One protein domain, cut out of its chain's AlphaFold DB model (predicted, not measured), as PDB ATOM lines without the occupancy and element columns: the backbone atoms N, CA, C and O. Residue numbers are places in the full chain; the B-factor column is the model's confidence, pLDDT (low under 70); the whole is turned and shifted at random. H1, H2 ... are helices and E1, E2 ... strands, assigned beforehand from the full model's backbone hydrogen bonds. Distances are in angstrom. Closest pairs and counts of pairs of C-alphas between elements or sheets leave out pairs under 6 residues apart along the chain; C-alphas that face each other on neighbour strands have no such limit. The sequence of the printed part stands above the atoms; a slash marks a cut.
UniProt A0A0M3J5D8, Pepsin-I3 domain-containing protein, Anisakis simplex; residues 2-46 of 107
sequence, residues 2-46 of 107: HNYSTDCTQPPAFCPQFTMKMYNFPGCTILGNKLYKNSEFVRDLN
ATOM      1  N   HIS A   2     -21.734  48.943  10.697       88.19
ATOM      2  CA  HIS A   2     -21.235  48.124   9.590       88.19
ATOM      3  C   HIS A   2     -22.410  47.843   8.648       88.19
ATOM      4  O   HIS A   2     -23.415  47.289   9.088       88.19
ATOM      5  N   ASN A   3     -22.313  48.298   7.396       90.81
ATOM      6  CA  ASN A   3     -23.366  48.166   6.393       90.81
ATOM      7  C   ASN A   3     -22.931  47.166   5.314       90.81
ATOM      8  O   ASN A   3     -21.921  47.378   4.649       90.81
ATOM      9  N   TYR A   4     -23.709  46.099   5.150       90.69
ATOM     10  CA  TYR A   4     -23.473  45.031   4.175       90.69
ATOM     11  C   TYR A   4     -24.511  45.035   3.040       90.69
ATOM     12  O   TYR A   4     -24.611  44.061   2.298       90.69
ATOM     13  N   SER A   5     -25.314  46.101   2.913       90.81
ATOM     14  CA  SER A   5     -26.323  46.207   1.858       90.81
ATOM     15  C   SER A   5     -25.691  46.300   0.469       90.81
ATOM     16  O   SER A   5     -24.540  46.710   0.294       90.81
ATOM     17  N   THR A   6     -26.470  45.946  -0.546       88.88
ATOM     18  CA  THR A   6     -26.065  46.033  -1.955       88.88
ATOM     19  C   THR A   6     -25.867  47.475  -2.406       88.88
ATOM     20  O   THR A   6     -24.983  47.740  -3.215       88.88
ATOM     21  N   ASP A   7     -26.622  48.411  -1.824       90.69
ATOM     22  CA  ASP A   7     -26.476  49.852  -2.072       90.69
ATOM     23  C   ASP A   7     -25.108  50.372  -1.617       90.69
ATOM     24  O   ASP A   7     -24.558  51.292  -2.217       90.69
ATOM     25  N   CYS A   8     -24.552  49.764  -0.564       91.69
ATOM     26  CA  CYS A   8     -23.247  50.116  -0.021       91.69
ATOM     27  C   CYS A   8     -22.102  49.347  -0.691       91.69
ATOM     28  O   CYS A   8     -21.049  49.920  -0.950       91.69
ATOM     29  N   THR A   9     -22.281  48.047  -0.933       90.94
ATOM     30  CA  THR A   9     -21.224  47.158  -1.452       90.94
ATOM     31  C   THR A   9     -21.079  47.212  -2.971       90.94
ATOM     32  O   THR A   9     -20.008  46.882  -3.472       90.94
ATOM     33  N   GLN A  10     -22.129  47.634  -3.689       91.06
ATOM     34  CA  GLN A  10     -22.165  47.852  -5.141       91.06
ATOM     35  C   GLN A  10     -21.444  46.753  -5.943       91.06
ATOM     36  O   GLN A  10     -20.444  47.028  -6.613       91.06
ATOM     37  N   PRO A  11     -21.909  45.489  -5.866       88.94
ATOM     38  CA  PRO A  11     -21.174  44.386  -6.453       88.94
ATOM     39  C   PRO A  11     -21.042  44.549  -7.971       88.94
ATOM     40  O   PRO A  11     -22.030  44.806  -8.664       88.94
ATOM     41  N   PRO A  12     -19.824  44.385  -8.501       89.69
ATOM     42  CA  PRO A  12     -19.546  44.534  -9.922       89.69
ATOM     43  C   PRO A  12     -20.080  43.346 -10.727       89.69
ATOM     44  O   PRO A  12     -20.394  42.291 -10.185       89.69
ATOM     45  N   ALA A  13     -20.103  43.479 -12.056       88.12
ATOM     46  CA  ALA A  13     -20.663  42.469 -12.961       88.12
ATOM     47  C   ALA A  13     -19.984  41.085 -12.896       88.12
ATOM     48  O   ALA A  13     -20.581  40.095 -13.312       88.12
ATOM     49  N   PHE A  14     -18.748  40.998 -12.386       87.81
ATOM     50  CA  PHE A  14     -18.073  39.714 -12.173       87.81
ATOM     51  C   PHE A  14     -18.606  38.951 -10.954       87.81
ATOM     52  O   PHE A  14     -18.373  37.749 -10.846       87.81
ATOM     53  N   CYS A  15     -19.314  39.621 -10.041       85.94
ATOM     54  CA  CYS A  15     -20.110  38.964  -9.018       85.94
ATOM     55  C   CYS A  15     -21.443  38.577  -9.671       85.94
ATOM     56  O   CYS A  15     -22.252  39.462  -9.969       85.94
ATOM     57  N   PRO A  16     -21.684  37.283  -9.945       72.31
ATOM     58  CA  PRO A  16     -22.954  36.870 -10.511       72.31
ATOM     59  C   PRO A  16     -24.093  37.317  -9.595       72.31
ATOM     60  O   PRO A  16     -23.984  37.251  -8.371       72.31
ATOM     61  N   GLN A  17     -25.171  37.810 -10.202       64.56
ATOM     62  CA  GLN A  17     -26.267  38.420  -9.459       64.56
ATOM     63  C   GLN A  17     -26.876  37.444  -8.443       64.56
ATOM     64  O   GLN A  17     -26.832  36.225  -8.619       64.56
ATOM     65  N   PHE A  18     -27.469  38.010  -7.391       66.12
ATOM     66  CA  PHE A  18     -27.972  37.377  -6.160       66.12
ATOM     67  C   PHE A  18     -28.990  36.233  -6.321       66.12
ATOM     68  O   PHE A  18     -29.539  35.746  -5.337       66.12
ATOM     69  N   THR A  19     -29.277  35.802  -7.544       77.56
ATOM     70  CA  THR A  19     -30.220  34.731  -7.868       77.56
ATOM     71  C   THR A  19     -29.564  33.352  -7.958       77.56
ATOM     72  O   THR A  19     -30.269  32.355  -8.129       77.56
ATOM     73  N   MET A  20     -28.235  33.256  -7.832       84.19
ATOM     74  CA  MET A  20     -27.556  31.961  -7.776       84.19
ATOM     75  C   MET A  20     -27.938  31.197  -6.509       84.19
ATOM     76  O   MET A  20     -27.786  31.684  -5.391       84.19
ATOM     77  N   LYS A  21     -28.398  29.959  -6.693       90.31
ATOM     78  CA  LYS A  21     -28.619  29.032  -5.585       90.31
ATOM     79  C   LYS A  21     -27.305  28.358  -5.210       90.31
ATOM     80  O   LYS A  21     -26.530  27.977  -6.092       90.31
ATOM     81  N   MET A  22     -27.091  28.201  -3.910       93.31
ATOM     82  CA  MET A  22     -25.980  27.446  -3.350       93.31
ATOM     83  C   MET A  22     -26.523  26.200  -2.651       93.31
ATOM     84  O   MET A  22     -27.427  26.311  -1.825       93.31
ATOM     85  N   TYR A  23     -25.964  25.035  -2.967       95.38
ATOM     86  CA  TYR A  23     -26.231  23.778  -2.269       95.38
ATOM     87  C   TYR A  23     -24.940  23.312  -1.613       95.38
ATOM     88  O   TYR A  23     -23.910  23.217  -2.283       95.38
ATOM     89  N   ASN A  24     -24.991  23.058  -0.309       95.38
ATOM     90  CA  ASN A  24     -23.829  22.678   0.479       95.38
ATOM     91  C   ASN A  24     -24.023  21.264   1.029       95.38
ATOM     92  O   ASN A  24     -24.993  20.993   1.734       95.38
ATOM     93  N   PHE A  25     -23.097  20.388   0.675       94.44
ATOM     94  CA  PHE A  25     -22.997  19.008   1.111       94.44
ATOM     95  C   PHE A  25     -21.643  18.813   1.807       94.44
ATOM     96  O   PHE A  25     -20.699  19.563   1.542       94.44
ATOM     97  N   PRO A  26     -21.487  17.797   2.670       91.94
ATOM     98  CA  PRO A  26     -20.190  17.493   3.270       91.94
ATOM     99  C   PRO A  26     -19.100  17.322   2.196       91.94
ATOM    100  O   PRO A  26     -19.158  16.400   1.391       91.94
ATOM    101  N   GLY A  27     -18.129  18.243   2.154       93.00
ATOM    102  CA  GLY A  27     -17.021  18.229   1.186       93.00
ATOM    103  C   GLY A  27     -17.367  18.667  -0.246       93.00
ATOM    104  O   GLY A  27     -16.467  18.727  -1.084       93.00
ATOM    105  N   CYS A  28     -18.620  19.027  -0.537       96.19
ATOM    106  CA  CYS A  28     -19.090  19.338  -1.887       96.19
ATOM    107  C   CYS A  28     -20.020  20.556  -1.897       96.19
ATOM    108  O   CYS A  28     -20.960  20.660  -1.115       96.19
ATOM    109  N   THR A  29     -19.796  21.498  -2.806       97.06
ATOM    110  CA  THR A  29     -20.623  22.700  -2.932       97.06
ATOM    111  C   THR A  29     -20.988  22.942  -4.385       97.06
ATOM    112  O   THR A  29     -20.136  22.920  -5.269       97.06
ATOM    113  N   ILE A  30     -22.264  23.209  -4.630       96.19
ATOM    114  CA  ILE A  30     -22.762  23.657  -5.925       96.19
ATOM    115  C   ILE A  30     -23.113  25.130  -5.777       96.19
ATOM    116  O   ILE A  30     -23.953  25.472  -4.948       96.19
ATOM    117  N   LEU A  31     -22.514  25.992  -6.594       94.12
ATOM    118  CA  LEU A  31     -22.867  27.410  -6.675       94.12
ATOM    119  C   LEU A  31     -23.295  27.738  -8.106       94.12
ATOM    120  O   LEU A  31     -22.488  27.701  -9.038       94.12
ATOM    121  N   GLY A  32     -24.582  28.024  -8.302       92.00
ATOM    122  CA  GLY A  32     -25.152  28.162  -9.641       92.00
ATOM    123  C   GLY A  32     -25.025  26.854 -10.431       92.00
ATOM    124  O   GLY A  32     -25.643  25.858 -10.067       92.00
ATOM    125  N   ASN A  33     -24.218  26.856 -11.498       93.00
ATOM    126  CA  ASN A  33     -23.916  25.666 -12.309       93.00
ATOM    127  C   ASN A  33     -22.488  25.132 -12.090       93.00
ATOM    128  O   ASN A  33     -21.988  24.376 -12.915       93.00
ATOM    129  N   LYS A  34     -21.799  25.559 -11.027       95.19
ATOM    130  CA  LYS A  34     -20.395  25.215 -10.761       95.19
ATOM    131  C   LYS A  34     -20.286  24.236  -9.607       95.19
ATOM    132  O   LYS A  34     -20.885  24.467  -8.558       95.19
ATOM    133  N   LEU A  35     -19.507  23.175  -9.804       97.12
ATOM    134  CA  LEU A  35     -19.188  22.179  -8.789       97.12
ATOM    135  C   LEU A  35     -17.841  22.496  -8.141       97.12
ATOM    136  O   LEU A  35     -16.826  22.649  -8.828       97.12
ATOM    137  N   TYR A  36     -17.845  22.510  -6.815       97.25
ATOM    138  CA  TYR A  36     -16.671  22.650  -5.975       97.25
ATOM    139  C   TYR A  36     -16.548  21.443  -5.048       97.25
ATOM    140  O   TYR A  36     -17.540  21.026  -4.449       97.25
ATOM    141  N   LYS A  37     -15.338  20.906  -4.892       96.56
ATOM    142  CA  LYS A  37     -15.020  19.864  -3.906       96.56
ATOM    143  C   LYS A  37     -13.914  20.370  -3.004       96.56
ATOM    144  O   LYS A  37     -12.929  20.894  -3.508       96.56
ATOM    145  N   ASN A  38     -14.087  20.256  -1.690       94.38
ATOM    146  CA  ASN A  38     -13.141  20.795  -0.703       94.38
ATOM    147  C   ASN A  38     -12.727  22.251  -1.009       94.38
ATOM    148  O   ASN A  38     -11.561  22.611  -0.910       94.38
ATOM    149  N   SER A  39     -13.700  23.071  -1.426       92.88
ATOM    150  CA  SER A  39     -13.523  24.479  -1.823       92.88
ATOM    151  C   SER A  39     -12.748  24.739  -3.127       92.88
ATOM    152  O   SER A  39     -12.537  25.899  -3.474       92.88
ATOM    153  N   GLU A  40     -12.403  23.711  -3.904       96.88
ATOM    154  CA  GLU A  40     -11.752  23.850  -5.212       96.88
ATOM    155  C   GLU A  40     -12.748  23.671  -6.360       96.88
ATOM    156  O   GLU A  40     -13.583  22.768  -6.331       96.88
ATOM    157  N   PHE A  41     -12.662  24.522  -7.389       97.00
ATOM    158  CA  PHE A  41     -13.474  24.373  -8.599       97.00
ATOM    159  C   PHE A  41     -13.063  23.110  -9.355       97.00
ATOM    160  O   PHE A  41     -11.906  22.966  -9.744       97.00
ATOM    161  N   VAL A  42     -14.028  22.228  -9.613       97.12
ATOM    162  CA  VAL A  42     -13.787  20.988 -10.361       97.12
ATOM    163  C   VAL A  42     -14.203  21.156 -11.818       97.12
ATOM    164  O   VAL A  42     -13.423  20.880 -12.724       97.12
ATOM    165  N   ARG A  43     -15.456  21.570 -12.045       97.50
ATOM    166  CA  ARG A  43     -16.073  21.720 -13.373       97.50
ATOM    167  C   ARG A  43     -17.450  22.376 -13.268       97.50
ATOM    168  O   ARG A  43     -18.016  22.488 -12.181       97.50
ATOM    169  N   ASP A  44     -18.018  22.758 -14.406       97.00
ATOM    170  CA  ASP A  44     -19.452  23.040 -14.491       97.00
ATOM    171  C   ASP A  44     -20.265  21.726 -14.410       97.00
ATOM    172  O   ASP A  44     -19.781  20.645 -14.780       97.00
ATOM    173  N   LEU A  45     -21.499  21.808 -13.907       97.00
ATOM    174  CA  LEU A  45     -22.425  20.679 -13.854       97.00
ATOM    175  C   LEU A  45     -22.821  20.262 -15.272       97.00
ATOM    176  O   LEU A  45     -23.165  21.094 -16.115       97.00
ATOM    177  N   ASN A  46     -22.800  18.955 -15.512       97.38
ATOM    178  CA  ASN A  46     -23.301  18.350 -16.736       97.38
ATOM    179  C   ASN A  46     -24.796  17.994 -16.585       97.38
ATOM    180  O   ASN A  46     -25.389  18.136 -15.513       97.38
TER     181      ASN A  46
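Overview. This is residues 2 to 46 of the 107 residues of the protein "Pepsin-I3 domain-containing protein" of Anisakis simplex (UniProt A0A0M3J5D8). A small, twisted sheet of four strands, E1 to E4, forms one end of the printed part, and a long, winding arm before it, residues 2 to 21, leads away to the other end, where the short helix H1 lies far from the sheet. The strands sit side by side in chain order, E1, E2, E3, E4, each folding back beside the one before. The printed part has 45 residues with one named helix and then four named strands, mostly strand by class, though under half of the residues are in named elements. The sheet is antiparallel throughout. The whole is loose, with a radius of gyration of the C-alphas of 13.1 A, and elongated, spanning 34 by 21 by 16 A.

Arrangement. H1, residues 6 to 9, is not on the sheet, with 0 pairs of C-alphas within 10 A. It is too short for any pair of O i and N i+4, and its one pair of O i and N i+3 is not within range. A long link of 12 residues joins it to E1, residues 22 to 25, an edge strand. E1 and E2, residues 28 to 31, form a hairpin, antiparallel at 175 degrees, with N 25 and O 28 within hydrogen-bond range at 2.8 A. E2 and E3, residues 34 to 37, form a hairpin at 159 degrees, with N 29 and O 36 at 2.8 A. E3 and E4, residues 40 to 44, form a hairpin at 145 degrees, with N 35 and O 43 at 2.9 A. The four strands make a meander, each the antiparallel neighbour of the one before, and E4 is the other edge strand. From edge to edge the strands' lines turn by 61 degrees. H1 is apart from E2, E3 and E4.

Along the chain. H1 runs from C-alpha 6 at (-26.065, 46.033, -1.955) to C-alpha 9. E1 begins at C-alpha 22, at (-25.980, 27.446, -3.350), and is 10.0 A long from first to last C-alpha. E2 measures 10.1 A and E3 10.2 A. E4, the longest strand, measures 12.1 A and ends at C-alpha 44, at (-19.452, 23.040, -14.491).

Size, cuts and confidence. The two C-alphas farthest apart are those of His 2 and Asn 46, at 39.8 A. The printed part has no cut. Residues 7 to 15, of which 7 to 9 belong to H1, stand free. The links between the strands are tight, with 2 residues each. The mean pLDDT of the printed part is 91.0, and residues 17 to 18, in the long link, are under 70.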